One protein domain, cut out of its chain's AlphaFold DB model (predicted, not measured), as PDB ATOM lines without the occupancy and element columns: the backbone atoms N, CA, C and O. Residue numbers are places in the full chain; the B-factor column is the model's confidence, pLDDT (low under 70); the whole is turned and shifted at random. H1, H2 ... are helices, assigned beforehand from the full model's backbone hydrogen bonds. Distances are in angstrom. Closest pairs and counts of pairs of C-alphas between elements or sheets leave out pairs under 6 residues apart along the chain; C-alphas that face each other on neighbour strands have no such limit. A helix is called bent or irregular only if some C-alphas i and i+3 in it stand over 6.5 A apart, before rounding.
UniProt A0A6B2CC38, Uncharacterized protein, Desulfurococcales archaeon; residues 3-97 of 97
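What this domain is: This is residues 3 to 97 of the 97 residues of an uncharacterized protein of Desulfurococcales archaeon (UniProt A0A6B2CC38). One long helix, H1, bent partway along, makes the length of the domain; near its last residues the chain loops round, and a sharply kinked helix, H2, comes close to the end of H1's second arm, H1b. Most of H1, residues 3 to 44, sticks out free, and so does the last stretch, residues 82 to 97, which includes the short helix H3. The printed part has 95 residues with three named helices, in the order H1, H2, H3, and no named strand; the class is all helix. The whole is extended, with a radius of gyration of the C-alphas of 24.7 A and spans of 80 by 38 by 21 A.

Where its parts are: H1, residues 3 to 53, was assigned as one helix by its hydrogen bonds, but it is bent: C-alphas 29 and 32 are 6.7 A apart. Its first arm, H1a, residues 3 to 29, begins with C-alpha 3 at (486.018, 443.103, 334.786) and is 40.1 A long from first to last C-alpha. The second arm, H1b, residues 32 to 53, is 32.4 A long and ends with C-alpha 53 at (437.072, 402.605, 300.833). H1b is itself irregular, with C-alphas 32 and 35 6.50 A apart. H2, residues 65 to 85, is 24.3 A long; it is irregular, with C-alphas 69 and 72 7.3 A apart, and has a kink of 91 degrees near residue 74. H3, residues 91 to 96, ends with C-alpha 96 at (426.969, 426.201, 311.226).

How they stand to each other: The lines of H1a and H1b stand at a steep tilt of 50 degrees. H1b and H2 are close but not clearly touching, with 2 pairs of C-alphas within 8 A; the closest C-alphas are those of Thr 52 and Thr 67, 5.9 A apart. The two run opposite ways at a steep tilt of 65 degrees, and their centres are 13.9 A apart. H1a is apart from H2 and from H3. H3 is also apart from H1b and from H2. Every O i to N i+4 pair is within hydrogen-bond range in H3; the counts are 21 of 23 in H1a, 17 of 18 in H1b and 9 of 17 in H2.

The domain as a whole: The two C-alphas farthest apart are those of Lys 3 and Gly 58, at 80.5 A. The printed part has no cut and ends at residue 97, the chain's last residue. The link from H1 to H2, 11 residues, is long; the link from H2 to H3, 5 residues, is tight. The mean pLDDT of the printed part is 70.8, and 42 residues are under 70, among them residues 3 to 10, 50 to 67 and 88 to 97.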
ATOM      1  N   LYS A   3     487.301 442.440 335.122       56.59
ATOM      2  CA  LYS A   3     486.018 443.103 334.786       56.59
ATOM      3  C   LYS A   3     485.501 442.883 333.351       56.59
ATOM      4  O   LYS A   3     484.342 443.174 333.074       56.59
ATOM      5  N   SER A   4     486.333 442.385 332.431       50.28
ATOM      6  CA  SER A   4     485.944 442.186 331.023       50.28
ATOM      7  C   SER A   4     485.104 440.915 330.814       50.28
ATOM      8  O   SER A   4     484.177 440.923 330.006       50.28
ATOM      9  N   SER A   5     485.347 439.855 331.591       54.28
ATOM     10  CA  SER A   5     484.629 438.577 331.485       54.28
ATOM     11  C   SER A   5     483.229 438.600 332.117       54.28
ATOM     12  O   SER A   5     482.340 437.900 331.634       54.28
ATOM     13  N   GLU A   6     482.985 439.430 333.140       60.28
ATOM     14  CA  GLU A   6     481.643 439.610 333.728       60.28
ATOM     15  C   GLU A   6     480.666 440.312 332.772       60.28
ATOM     16  O   GLU A   6     479.508 439.902 332.655       60.28
ATOM     17  N   ASN A   7     481.131 441.321 332.027       58.78
ATOM     18  CA  ASN A   7     480.291 442.076 331.095       58.78
ATOM     19  C   ASN A   7     479.839 441.209 329.900       58.78
ATOM     20  O   ASN A   7     478.666 441.211 329.533       58.78
ATOM     21  N   ILE A   8     480.742 440.377 329.366       60.41
ATOM     22  CA  ILE A   8     480.453 439.445 328.262       60.41
ATOM     23  C   ILE A   8     479.427 438.378 328.688       60.41
ATOM     24  O   ILE A   8     478.531 438.023 327.920       60.41
ATOM     25  N   LYS A   9     479.507 437.887 329.932       61.44
ATOM     26  CA  LYS A   9     478.564 436.890 330.464       61.44
ATOM     27  C   LYS A   9     477.155 437.473 330.639       61.44
ATOM     28  O   LYS A   9     476.182 436.805 330.298       61.44
ATOM     29  N   SER A  10     477.056 438.728 331.089       60.03
ATOM     30  CA  SER A  10     475.795 439.475 331.237       60.03
ATOM     31  C   SER A  10     475.073 439.695 329.900       60.03
ATOM     32  O   SER A  10     473.870 439.454 329.796       60.03
ATOM     33  N   GLN A  11     475.803 440.084 328.849       70.56
ATOM     34  CA  GLN A  11     475.240 440.308 327.506       70.56
ATOM     35  C   GLN A  11     474.654 439.020 326.895       70.56
ATOM     36  O   GLN A  11     473.565 439.031 326.319       70.56
ATOM     37  N   ASN A  12     475.337 437.886 327.085       73.44
ATOM     38  CA  ASN A  12     474.900 436.581 326.573       73.44
ATOM     39  C   ASN A  12     473.663 436.014 327.292       73.44
ATOM     40  O   ASN A  12     472.946 435.182 326.738       73.44
ATOM     41  N   ILE A  13     473.407 436.438 328.531       80.12
ATOM     42  CA  ILE A  13     472.226 436.026 329.302       80.12
ATOM     43  C   ILE A  13     470.999 436.826 328.858       80.12
ATOM     44  O   ILE A  13     469.930 436.249 328.665       80.12
ATOM     45  N   PHE A  14     471.161 438.127 328.616       83.56
ATOM     46  CA  PHE A  14     470.068 438.986 328.160       83.56
ATOM     47  C   PHE A  14     469.578 438.603 326.755       83.56
ATOM     48  O   PHE A  14     468.372 438.550 326.508       83.56
ATOM     49  N   SER A  15     470.499 438.258 325.847       80.50
ATOM     50  CA  SER A  15     470.152 437.779 324.505       80.50
ATOM     51  C   SER A  15     469.439 436.420 324.527       80.50
ATOM     52  O   SER A  15     468.464 436.244 323.798       80.50
ATOM     53  N   LYS A  16     469.846 435.499 325.415       82.31
ATOM     54  CA  LYS A  16     469.158 434.214 325.642       82.31
ATOM     55  C   LYS A  16     467.754 434.377 326.219       82.31
ATOM     56  O   LYS A  16     466.833 433.690 325.798       82.31
ATOM     57  N   ILE A  17     467.569 435.274 327.185       87.19
ATOM     58  CA  ILE A  17     466.241 435.517 327.766       87.19
ATOM     59  C   ILE A  17     465.316 436.128 326.710       87.19
ATOM     60  O   ILE A  17     464.172 435.699 326.572       87.19
ATOM     61  N   LYS A  18     465.826 437.067 325.904       89.62
ATOM     62  CA  LYS A  18     465.070 437.651 324.793       89.62
ATOM     63  C   LYS A  18     464.649 436.594 323.766       89.62
ATOM     64  O   LYS A  18     463.507 436.640 323.319       89.62
ATOM     65  N   SER A  19     465.526 435.651 323.408       82.56
ATOM     66  CA  SER A  19     465.177 434.583 322.462       82.56
ATOM     67  C   SER A  19     464.127 433.631 323.034       82.56
ATOM     68  O   SER A  19     463.163 433.331 322.349       82.56
ATOM     69  N   ILE A  20     464.233 433.246 324.311       84.69
ATOM     70  CA  ILE A  20     463.247 432.368 324.967       84.69
ATOM     71  C   ILE A  20     461.859 433.021 325.016       84.69
ATOM     72  O   ILE A  20     460.856 432.366 324.746       84.69
ATOM     73  N   VAL A  21     461.784 434.314 325.343       87.56
ATOM     74  CA  VAL A  21     460.510 435.054 325.366       87.56
ATOM     75  C   VAL A  21     459.943 435.217 323.955       87.56
ATOM     76  O   VAL A  21     458.737 435.069 323.767       87.56
ATOM     77  N   ALA A  22     460.795 435.481 322.960       83.38
ATOM     78  CA  ALA A  22     460.373 435.555 321.566       83.38
ATOM     79  C   ALA A  22     459.824 434.205 321.076       83.38
ATOM     80  O   ALA A  22     458.727 434.171 320.528       83.38
ATOM     81  N   ASP A  23     460.520 433.102 321.349       81.12
ATOM     82  CA  ASP A  23     460.099 431.748 320.975       81.12
ATOM     83  C   ASP A  23     458.793 431.345 321.675       81.12
ATOM     84  O   ASP A  23     457.908 430.750 321.058       81.12
ATOM     85  N   ALA A  24     458.623 431.719 322.948       84.50
ATOM     86  CA  ALA A  24     457.389 431.484 323.692       84.50
ATOM     87  C   ALA A  24     456.206 432.278 323.115       84.50
ATOM     88  O   ALA A  24     455.126 431.721 322.926       84.50
ATOM     89  N   LEU A  25     456.405 433.557 322.780       81.75
ATOM     90  CA  LEU A  25     455.380 434.385 322.137       81.75
ATOM     91  C   LEU A  25     455.032 433.871 320.737       81.75
ATOM     92  O   LEU A  25     453.852 433.824 320.390       81.75
ATOM     93  N   TYR A  26     456.024 433.418 319.966       80.06
ATOM     94  CA  TYR A  26     455.804 432.748 318.684       80.06
ATOM     95  C   TYR A  26     454.991 431.457 318.859       80.06
ATOM     96  O   TYR A  26     454.020 431.246 318.136       80.06
ATOM     97  N   GLY A  27     455.320 430.619 319.848       80.38
ATOM     98  CA  GLY A  27     454.574 429.395 320.153       80.38
ATOM     99  C   GLY A  27     453.122 429.655 320.571       80.38
ATOM    100  O   GLY A  27     452.217 428.955 320.117       80.38
ATOM    101  N   ILE A  28     452.882 430.693 321.379       79.31
ATOM    102  CA  ILE A  28     451.540 431.119 321.810       79.31
ATOM    103  C   ILE A  28     450.740 431.696 320.632       79.31
ATOM    104  O   ILE A  28     449.579 431.331 320.450       79.31
ATOM    105  N   ALA A  29     451.352 432.535 319.791       76.12
ATOM    106  CA  ALA A  29     450.705 433.103 318.606       76.12
ATOM    107  C   ALA A  29     450.324 432.026 317.574       76.12
ATOM    108  O   ALA A  29     449.279 432.111 316.926       76.12
ATOM    109  N   LEU A  30     451.142 430.978 317.450       70.94
ATOM    110  CA  LEU A  30     450.873 429.835 316.578       70.94
ATOM    111  C   LEU A  30     449.873 428.838 317.182       70.94
ATOM    112  O   LEU A  30     449.285 428.054 316.436       70.94
ATOM    113  N   HIS A  31     449.620 428.879 318.496       73.81
ATOM    114  CA  HIS A  31     448.765 427.910 319.191       73.81
ATOM    115  C   HIS A  31     447.334 427.858 318.627       73.81
ATOM    116  O   HIS A  31     446.760 426.778 318.485       73.81
ATOM    117  N   GLY A  32     446.783 429.004 318.209       69.44
ATOM    118  CA  GLY A  32     445.458 429.074 317.582       69.44
ATOM    119  C   GLY A  32     445.377 428.412 316.199       69.44
ATOM    120  O   GLY A  32     444.308 427.970 315.785       69.44
ATOM    121  N   GLN A  33     446.500 428.284 315.485       72.00
ATOM    122  CA  GLN A  33     446.538 427.698 314.138       72.00
ATOM    123  C   GLN A  33     446.625 426.166 314.166       72.00
ATOM    124  O   GLN A  33     446.265 425.496 313.194       72.00
ATOM    125  N   VAL A  34     447.045 425.585 315.293       74.69
ATOM    126  CA  VAL A  34     447.277 424.140 315.427       74.69
ATOM    127  C   VAL A  34     445.981 423.346 315.249       74.69
ATOM    128  O   VAL A  34     445.985 422.288 314.618       74.69
ATOM    129  N   SER A  35     444.843 423.858 315.731       76.06
ATOM    130  CA  SER A  35     443.539 423.210 315.537       76.06
ATOM    131  C   SER A  35     443.094 423.201 314.076       76.06
ATOM    132  O   SER A  35     442.518 422.210 313.628       76.06
ATOM    133  N   THR A  36     443.378 424.263 313.323       76.69
ATOM    134  CA  THR A  36     443.022 424.374 311.899       76.69
ATOM    135  C   THR A  36     443.871 423.433 311.054       76.69
ATOM    136  O   THR A  36     443.335 422.685 310.239       76.69
ATOM    137  N   ILE A  37     445.178 423.374 311.325       80.25
ATOM    138  CA  ILE A  37     446.103 422.433 310.675       80.25
ATOM    139  C   ILE A  37     445.712 420.985 311.001       80.25
ATOM    140  O   ILE A  37     445.686 420.131 310.114       80.25
ATOM    141  N   LYS A  38     445.333 420.702 312.254       80.56
ATOM    142  CA  LYS A  38     444.835 419.382 312.664       80.56
ATOM    143  C   LYS A  38     443.560 419.005 311.908       80.56
ATOM    144  O   LYS A  38     443.473 417.891 311.406       80.56
ATOM    145  N   ARG A  39     442.593 419.920 311.786       78.00
ATOM    146  CA  ARG A  39     441.361 419.699 311.007       78.00
ATOM    147  C   ARG A  39     441.666 419.442 309.530       78.00
ATOM    148  O   ARG A  39     441.153 418.470 308.987       78.00
ATOM    149  N   ALA A  40     442.543 420.234 308.913       76.75
ATOM    150  CA  ALA A  40     442.969 420.041 307.526       76.75
ATOM    151  C   ALA A  40     443.577 418.646 307.302       76.75
ATOM    152  O   ALA A  40     443.179 417.947 306.373       76.75
ATOM    153  N   LYS A  41     444.452 418.190 308.210       84.00
ATOM    154  CA  LYS A  41     445.025 416.836 308.162       84.00
ATOM    155  C   LYS A  41     443.957 415.740 308.215       84.00
ATOM    156  O   LYS A  41     443.988 414.816 307.407       84.00
ATOM    157  N   MET A  42     442.994 415.869 309.130       78.25
ATOM    158  CA  MET A  42     441.887 414.916 309.261       78.25
ATOM    159  C   MET A  42     441.026 414.869 307.989       78.25
ATOM    160  O   MET A  42     440.621 413.790 307.572       78.25
ATOM    161  N   TYR A  43     440.760 416.015 307.346       75.75
ATOM    162  CA  TYR A  43     440.017 416.055 306.081       75.75
ATOM    163  C   TYR A  43     440.763 415.356 304.944       75.75
ATOM    164  O   TYR A  43     440.143 414.613 304.185       75.75
ATOM    165  N   THR A  44     442.084 415.524 304.855       73.69
ATOM    166  CA  THR A  44     442.909 414.792 303.886       73.69
ATOM    167  C   THR A  44     442.886 413.281 304.144       73.69
ATOM    168  O   THR A  44     442.749 412.508 303.199       73.69
ATOM    169  N   GLU A  45     442.933 412.842 305.407       74.81
ATOM    170  CA  GLU A  45     442.798 411.424 305.777       74.81
ATOM    171  C   GLU A  45     441.401 410.863 305.457       74.81
ATOM    172  O   GLU A  45     441.285 409.733 304.981       74.81
ATOM    173  N   TYR A  46     440.332 411.648 305.642       73.00
ATOM    174  CA  TYR A  46     438.980 411.243 305.241       73.00
ATOM    175  C   TYR A  46     438.807 411.164 303.731       73.00
ATOM    176  O   TYR A  46     438.151 410.239 303.262       73.00
ATOM    177  N   LEU A  47     439.391 412.094 302.974       74.25
ATOM    178  CA  LEU A  47     439.359 412.061 301.514       74.25
ATOM    179  C   LEU A  47     440.129 410.844 300.981       74.25
ATOM    180  O   LEU A  47     439.669 410.171 300.065       74.25
ATOM    181  N   PHE A  48     441.252 410.506 301.617       68.69
ATOM    182  CA  PHE A  48     442.025 409.304 301.318       68.69
ATOM    183  C   PHE A  48     441.268 408.010 301.671       68.69
ATOM    184  O   PHE A  48     441.225 407.079 300.865       68.69
ATOM    185  N   MET A  49     440.604 407.957 302.834       71.50
ATOM    186  CA  MET A  49     439.685 406.864 303.177       71.50
ATOM    187  C   MET A  49     438.526 406.771 302.189       71.50
ATOM    188  O   MET A  49     438.190 405.674 301.775       71.50
ATOM    189  N   LEU A  50     437.950 407.886 301.748       69.31
ATOM    190  CA  LEU A  50     436.872 407.890 300.761       69.31
ATOM    191  C   LEU A  50     437.341 407.384 299.389       69.31
ATOM    192  O   LEU A  50     436.625 406.632 298.746       69.31
ATOM    193  N   MET A  51     438.549 407.739 298.955       67.50
ATOM    194  CA  MET A  51     439.121 407.292 297.680       67.50
ATOM    195  C   MET A  51     439.453 405.792 297.670       67.50
ATOM    196  O   MET A  51     439.373 405.151 296.628       67.50
ATOM    197  N   THR A  52     439.813 405.225 298.825       67.06
ATOM    198  CA  THR A  52     440.233 403.819 298.958       67.06
ATOM    199  C   THR A  52     439.111 402.883 299.418       67.06
ATOM    200  O   THR A  52     439.018 401.760 298.933       67.06
ATOM    201  N   LEU A  53     438.243 403.336 300.326       67.44
ATOM    202  CA  LEU A  53     437.072 402.605 300.833       67.44
ATOM    203  C   LEU A  53     435.786 402.940 300.057       67.44
ATOM    204  O   LEU A  53     434.795 402.230 300.204       67.44
ATOM    205  N   GLY A  54     435.773 403.989 299.229       64.19
ATOM    206  CA  GLY A  54     434.661 404.295 298.316       64.19
ATOM    207  C   GLY A  54     434.486 403.245 297.219       64.19
ATOM    208  O   GLY A  54     433.358 402.965 296.819       64.19
ATOM    209  N   ASP A  55     435.577 402.576 296.835       63.03
ATOM    210  CA  ASP A  55     435.543 401.392 295.968       63.03
ATOM    211  C   ASP A  55     434.739 400.245 296.623       63.03
ATOM    212  O   ASP A  55     433.964 399.559 295.965       63.03
ATOM    213  N   MET A  56     434.789 400.117 297.961       59.12
ATOM    214  CA  MET A  56     433.956 399.161 298.714       59.12
ATOM    215  C   MET A  56     432.482 399.595 298.840       59.12
ATOM    216  O   MET A  56     431.631 398.762 299.138       59.12
ATOM    217  N   MET A  57     432.172 400.880 298.626       62.00
ATOM    218  CA  MET A  57     430.813 401.450 298.633       62.00
ATOM    219  C   MET A  57     430.170 401.479 297.229       62.00
ATOM    220  O   MET A  57     429.029 401.917 297.099       62.00
ATOM    221  N   GLY A  58     430.872 401.002 296.190       61.47
ATOM    222  CA  GLY A  58     430.324 400.808 294.843       61.47
ATOM    223  C   GLY A  58     430.573 401.936 293.836       61.47
ATOM    224  O   GLY A  58     429.952 401.923 292.776       61.47
ATOM    225  N   ILE A  59     431.465 402.896 294.123       61.00
ATOM    226  CA  ILE A  59     431.886 403.930 293.159       61.00
ATOM    227  C   ILE A  59     433.333 403.631 292.722       61.00
ATOM    228  O   ILE A  59     434.274 404.048 293.403       61.00
ATOM    229  N   PRO A  60     433.538 402.896 291.611       63.75
ATOM    230  CA  PRO A  60     434.865 402.485 291.174       63.75
ATOM    231  C   PRO A  60     435.565 403.640 290.453       63.75
ATOM    232  O   PRO A  60     435.160 404.034 289.360       63.75
ATOM    233  N   ILE A  61     436.622 404.196 291.054       65.38
ATOM    234  CA  ILE A  61     437.441 405.242 290.412       65.38
ATOM    235  C   ILE A  61     438.871 404.740 290.104       65.38
ATOM    236  O   ILE A  61     439.488 405.274 289.185       65.38
ATOM    237  N   ILE A  62     439.422 403.710 290.785       63.28
ATOM    238  CA  ILE A  62     440.828 403.245 290.608       63.28
ATOM    239  C   ILE A  62     440.997 401.742 290.955       63.28
ATOM    240  O   ILE A  62     440.290 401.260 291.833       63.28
ATOM    241  N   PRO A  63     441.953 400.990 290.355       59.22
ATOM    242  CA  PRO A  63     442.223 399.595 290.722       59.22
ATOM    243  C   PRO A  63     442.737 399.406 292.176       59.22
ATOM    244  O   PRO A  63     443.700 400.067 292.579       59.22
ATOM    245  N   PRO A  64     442.205 398.427 292.939       64.00
ATOM    246  CA  PRO A  64     442.388 398.254 294.394       64.00
ATOM    247  C   PRO A  64     443.771 397.744 294.861       64.00
ATOM    248  O   PRO A  64     443.966 397.448 296.042       64.00
ATOM    249  N   TYR A  65     444.766 397.647 293.973       60.19
ATOM    250  CA  TYR A  65     446.081 397.069 294.295       60.19
ATOM    251  C   TYR A  65     446.881 397.889 295.316       60.19
ATOM    252  O   TYR A  65     447.515 397.332 296.213       60.19
ATOM    253  N   TYR A  66     446.842 399.217 295.207       58.16
ATOM    254  CA  TYR A  66     447.561 400.102 296.130       58.16
ATOM    255  C   TYR A  66     446.863 400.200 297.492       58.16
ATOM    256  O   TYR A  66     447.526 400.335 298.522       58.16
ATOM    257  N   THR A  67     445.541 400.027 297.516       64.88
ATOM    258  CA  THR A  67     444.713 400.060 298.725       64.88
ATOM    259  C   THR A  67     445.082 398.957 299.719       64.88
ATOM    260  O   THR A  67     445.207 399.223 300.913       64.88
ATOM    261  N   LEU A  68     445.348 397.735 299.244       70.75
ATOM    262  CA  LEU A  68     445.701 396.595 300.103       70.75
ATOM    263  C   LEU A  68     447.002 396.815 300.889       70.75
ATOM    264  O   LEU A  68     447.114 396.382 302.034       70.75
ATOM    265  N   ARG A  69     447.968 397.541 300.310       75.12
ATOM    266  CA  ARG A  69     449.225 397.892 300.990       75.12
ATOM    267  C   ARG A  69     449.028 398.963 302.070       75.12
ATOM    268  O   ARG A  69     449.780 398.997 303.039       75.12
ATOM    269  N   LEU A  70     448.021 399.818 301.914       69.50
ATOM    270  CA  LEU A  70     447.692 400.903 302.845       69.50
ATOM    271  C   LEU A  70     446.699 400.469 303.941       69.50
ATOM    272  O   LEU A  70     446.587 401.141 304.967       69.50
ATOM    273  N   LEU A  71     446.044 399.314 303.769       70.38
ATOM    274  CA  LEU A  71     445.074 398.727 304.694       70.38
ATOM    275  C   LEU A  71     445.507 398.731 306.176       70.38
ATOM    276  O   LEU A  71     444.727 399.237 306.981       70.38
ATOM    277  N   PRO A  72     446.706 398.247 306.583       76.38
ATOM    278  CA  PRO A  72     447.065 398.143 308.004       76.38
ATOM    279  C   PRO A  72     447.099 399.494 308.732       76.38
ATOM    280  O   PRO A  72     446.812 399.554 309.925       76.38
ATOM    281  N   TYR A  73     447.374 400.587 308.018       74.56
ATOM    282  CA  TYR A  73     447.349 401.940 308.579       74.56
ATOM    283  C   TYR A  73     445.923 402.489 308.738       74.56
ATOM    284  O   TYR A  73     445.672 403.376 309.554       74.56
ATOM    285  N   MET A  74     444.976 401.937 307.983       69.56
ATOM    286  CA  MET A  74     443.582 402.373 307.941       69.56
ATOM    287  C   MET A  74     442.703 401.595 308.925       69.56
ATOM    288  O   MET A  74     441.783 402.186 309.488       69.56
ATOM    289  N   VAL A  75     443.014 400.317 309.205       77.12
ATOM    290  CA  VAL A  75     442.271 399.432 310.133       77.12
ATOM    291  C   VAL A  75     441.792 400.118 311.425       77.12
ATOM    292  O   VAL A  75     440.596 400.022 311.716       77.12
ATOM    293  N   PRO A  76     442.636 400.837 312.198       78.06
ATOM    294  CA  PRO A  76     442.180 401.447 313.451       78.06
ATOM    295  C   PRO A  76     441.132 402.556 313.247       78.06
ATOM    296  O   PRO A  76     440.297 402.789 314.120       78.06
ATOM    297  N   ASN A  77     441.130 403.215 312.086       73.81
ATOM    298  CA  ASN A  77     440.271 404.361 311.790       73.81
ATOM    299  C   ASN A  77     438.925 403.970 311.154       73.81
ATOM    300  O   ASN A  77     437.960 404.737 311.244       73.81
ATOM    301  N   ILE A  78     438.814 402.759 310.590       74.50
ATOM    302  CA  ILE A  78     437.602 402.266 309.909       74.50
ATOM    303  C   ILE A  78     436.384 402.275 310.839       74.50
ATOM    304  O   ILE A  78     435.301 402.694 310.433       74.50
ATOM    305  N   LYS A  79     436.534 401.864 312.107       75.88
ATOM    306  CA  LYS A  79     435.411 401.809 313.063       75.88
ATOM    307  C   LYS A  79     434.822 403.198 313.331       75.88
ATOM    308  O   LYS A  79     433.606 403.368 313.293       75.88
ATOM    309  N   GLY A  80     435.677 404.196 313.560       76.44
ATOM    310  CA  GLY A  80     435.249 405.580 313.786       76.44
ATOM    311  C   GLY A  80     434.691 406.244 312.526       76.44
ATOM    312  O   GLY A  80     433.837 407.124 312.611       76.44
ATOM    313  N   TRP A  81     435.152 405.824 311.350       70.75
ATOM    314  CA  TRP A  81     434.609 406.276 310.074       70.75
ATOM    315  C   TRP A  81     433.228 405.674 309.787       70.75
ATOM    316  O   TRP A  81     432.300 406.421 309.496       70.75
ATOM    317  N   LYS A  82     433.045 404.363 309.993       72.38
ATOM    318  CA  LYS A  82     431.746 403.680 309.876       72.38
ATOM    319  C   LYS A  82     430.682 404.336 310.759       72.38
ATOM    320  O   LYS A  82     429.582 404.610 310.296       72.38
ATOM    321  N   LEU A  83     431.030 404.635 312.011       79.94
ATOM    322  CA  LEU A  83     430.127 405.316 312.945       79.94
ATOM    323  C   LEU A  83     429.791 406.749 312.504       79.94
ATOM    324  O   LEU A  83     428.675 407.199 312.717       79.94
ATOM    325  N   ARG A  84     430.729 407.459 311.864       69.69
ATOM    326  CA  ARG A  84     430.493 408.805 311.319       69.69
ATOM    327  C   ARG A  84     429.657 408.812 310.047       69.69
ATOM    328  O   ARG A  84     428.911 409.759 309.850       69.69
ATOM    329  N   MET A  85     429.785 407.790 309.206       69.31
ATOM    330  CA  MET A  85     428.980 407.643 307.990       69.31
ATOM    331  C   MET A  85     427.533 407.252 308.294       69.31
ATOM    332  O   MET A  85     426.629 407.674 307.587       69.31
ATOM    333  N   LEU A  86     427.320 406.471 309.355       70.38
ATOM    334  CA  LEU A  86     425.987 406.092 309.835       70.38
ATOM    335  C   LEU A  86     425.339 407.162 310.721       70.38
ATOM    336  O   LEU A  86     424.175 407.028 311.079       70.38
ATOM    337  N   ARG A  87     426.088 408.198 311.113       77.38
ATOM    338  CA  ARG A  87     425.548 409.312 311.887       77.38
ATOM    339  C   ARG A  87     424.751 410.215 310.953       77.38
ATOM    340  O   ARG A  87     425.311 410.745 309.993       77.38
ATOM    341  N   GLU A  88     423.477 410.409 311.272       67.62
ATOM    342  CA  GLU A  88     422.614 411.374 310.595       67.62
ATOM    343  C   GLU A  88     423.263 412.761 310.666       67.62
ATOM    344  O   GLU A  88     423.707 413.218 311.723       67.62
ATOM    345  N   ARG A  89     423.426 413.396 309.503       64.50
ATOM    346  CA  ARG A  89     423.863 414.787 309.442       64.50
ATOM    347  C   ARG A  89     422.625 415.643 309.634       64.50
ATOM    348  O   ARG A  89     421.881 415.857 308.682       64.50
ATOM    349  N   ASP A  90     422.409 416.098 310.860       61.62
ATOM    350  CA  ASP A  90     421.358 417.067 311.138       61.62
ATOM    351  C   ASP A  90     421.639 418.365 310.373       61.62
ATOM    352  O   ASP A  90     422.783 418.814 310.266       61.62
ATOM    353  N   VAL A  91     420.584 418.992 309.849       60.44
ATOM    354  CA  VAL A  91     420.637 420.252 309.078       60.44
ATOM    355  C   VAL A  91     421.396 421.375 309.798       60.44
ATOM    356  O   VAL A  91     421.938 422.274 309.160       60.44
ATOM    357  N   THR A  92     421.497 421.302 311.124       63.25
ATOM    358  CA  THR A  92     422.281 422.212 311.963       63.25
ATOM    359  C   THR A  92     423.777 422.189 311.620       63.25
ATOM    360  O   THR A  92     424.415 423.237 311.643       63.25
ATOM    361  N   ASP A  93     424.324 421.036 311.224       61.38
ATOM    362  CA  ASP A  93     425.732 420.869 310.821       61.38
ATOM    363  C   ASP A  93     425.996 421.456 309.413       61.38
ATOM    364  O   ASP A  93     427.124 421.807 309.085       61.38
ATOM    365  N   MET A  94     424.954 421.619 308.580       59.41
ATOM    366  CA  MET A  94     425.041 422.284 307.265       59.41
ATOM    367  C   MET A  94     424.975 423.814 307.347       59.41
ATOM    368  O   MET A  94     425.426 424.486 306.424       59.41
ATOM    369  N   ILE A  95     424.388 424.365 308.412       58.62
ATOM    370  CA  ILE A  95     424.175 425.814 308.574       58.62
ATOM    371  C   ILE A  95     425.310 426.462 309.385       58.62
ATOM    372  O   ILE A  95     425.582 427.649 309.221       58.62
ATOM    373  N   VAL A  96     425.965 425.699 310.264       56.25
ATOM    374  CA  VAL A  96     426.969 426.201 311.226       56.25
ATOM    375  C   VAL A  96     428.410 425.778 310.870       56.25
ATOM    376  O   VAL A  96     429.355 426.209 311.532       56.25
ATOM    377  N   GLY A  97     428.587 424.946 309.836       49.38
ATOM    378  CA  GLY A  97     429.884 424.448 309.354       49.38
ATOM    379  C   GLY A  97     430.656 425.414 308.462       49.38
ATOM    380  O   GLY A  97     430.017 426.084 307.622       49.38
TER     381      GLY A  97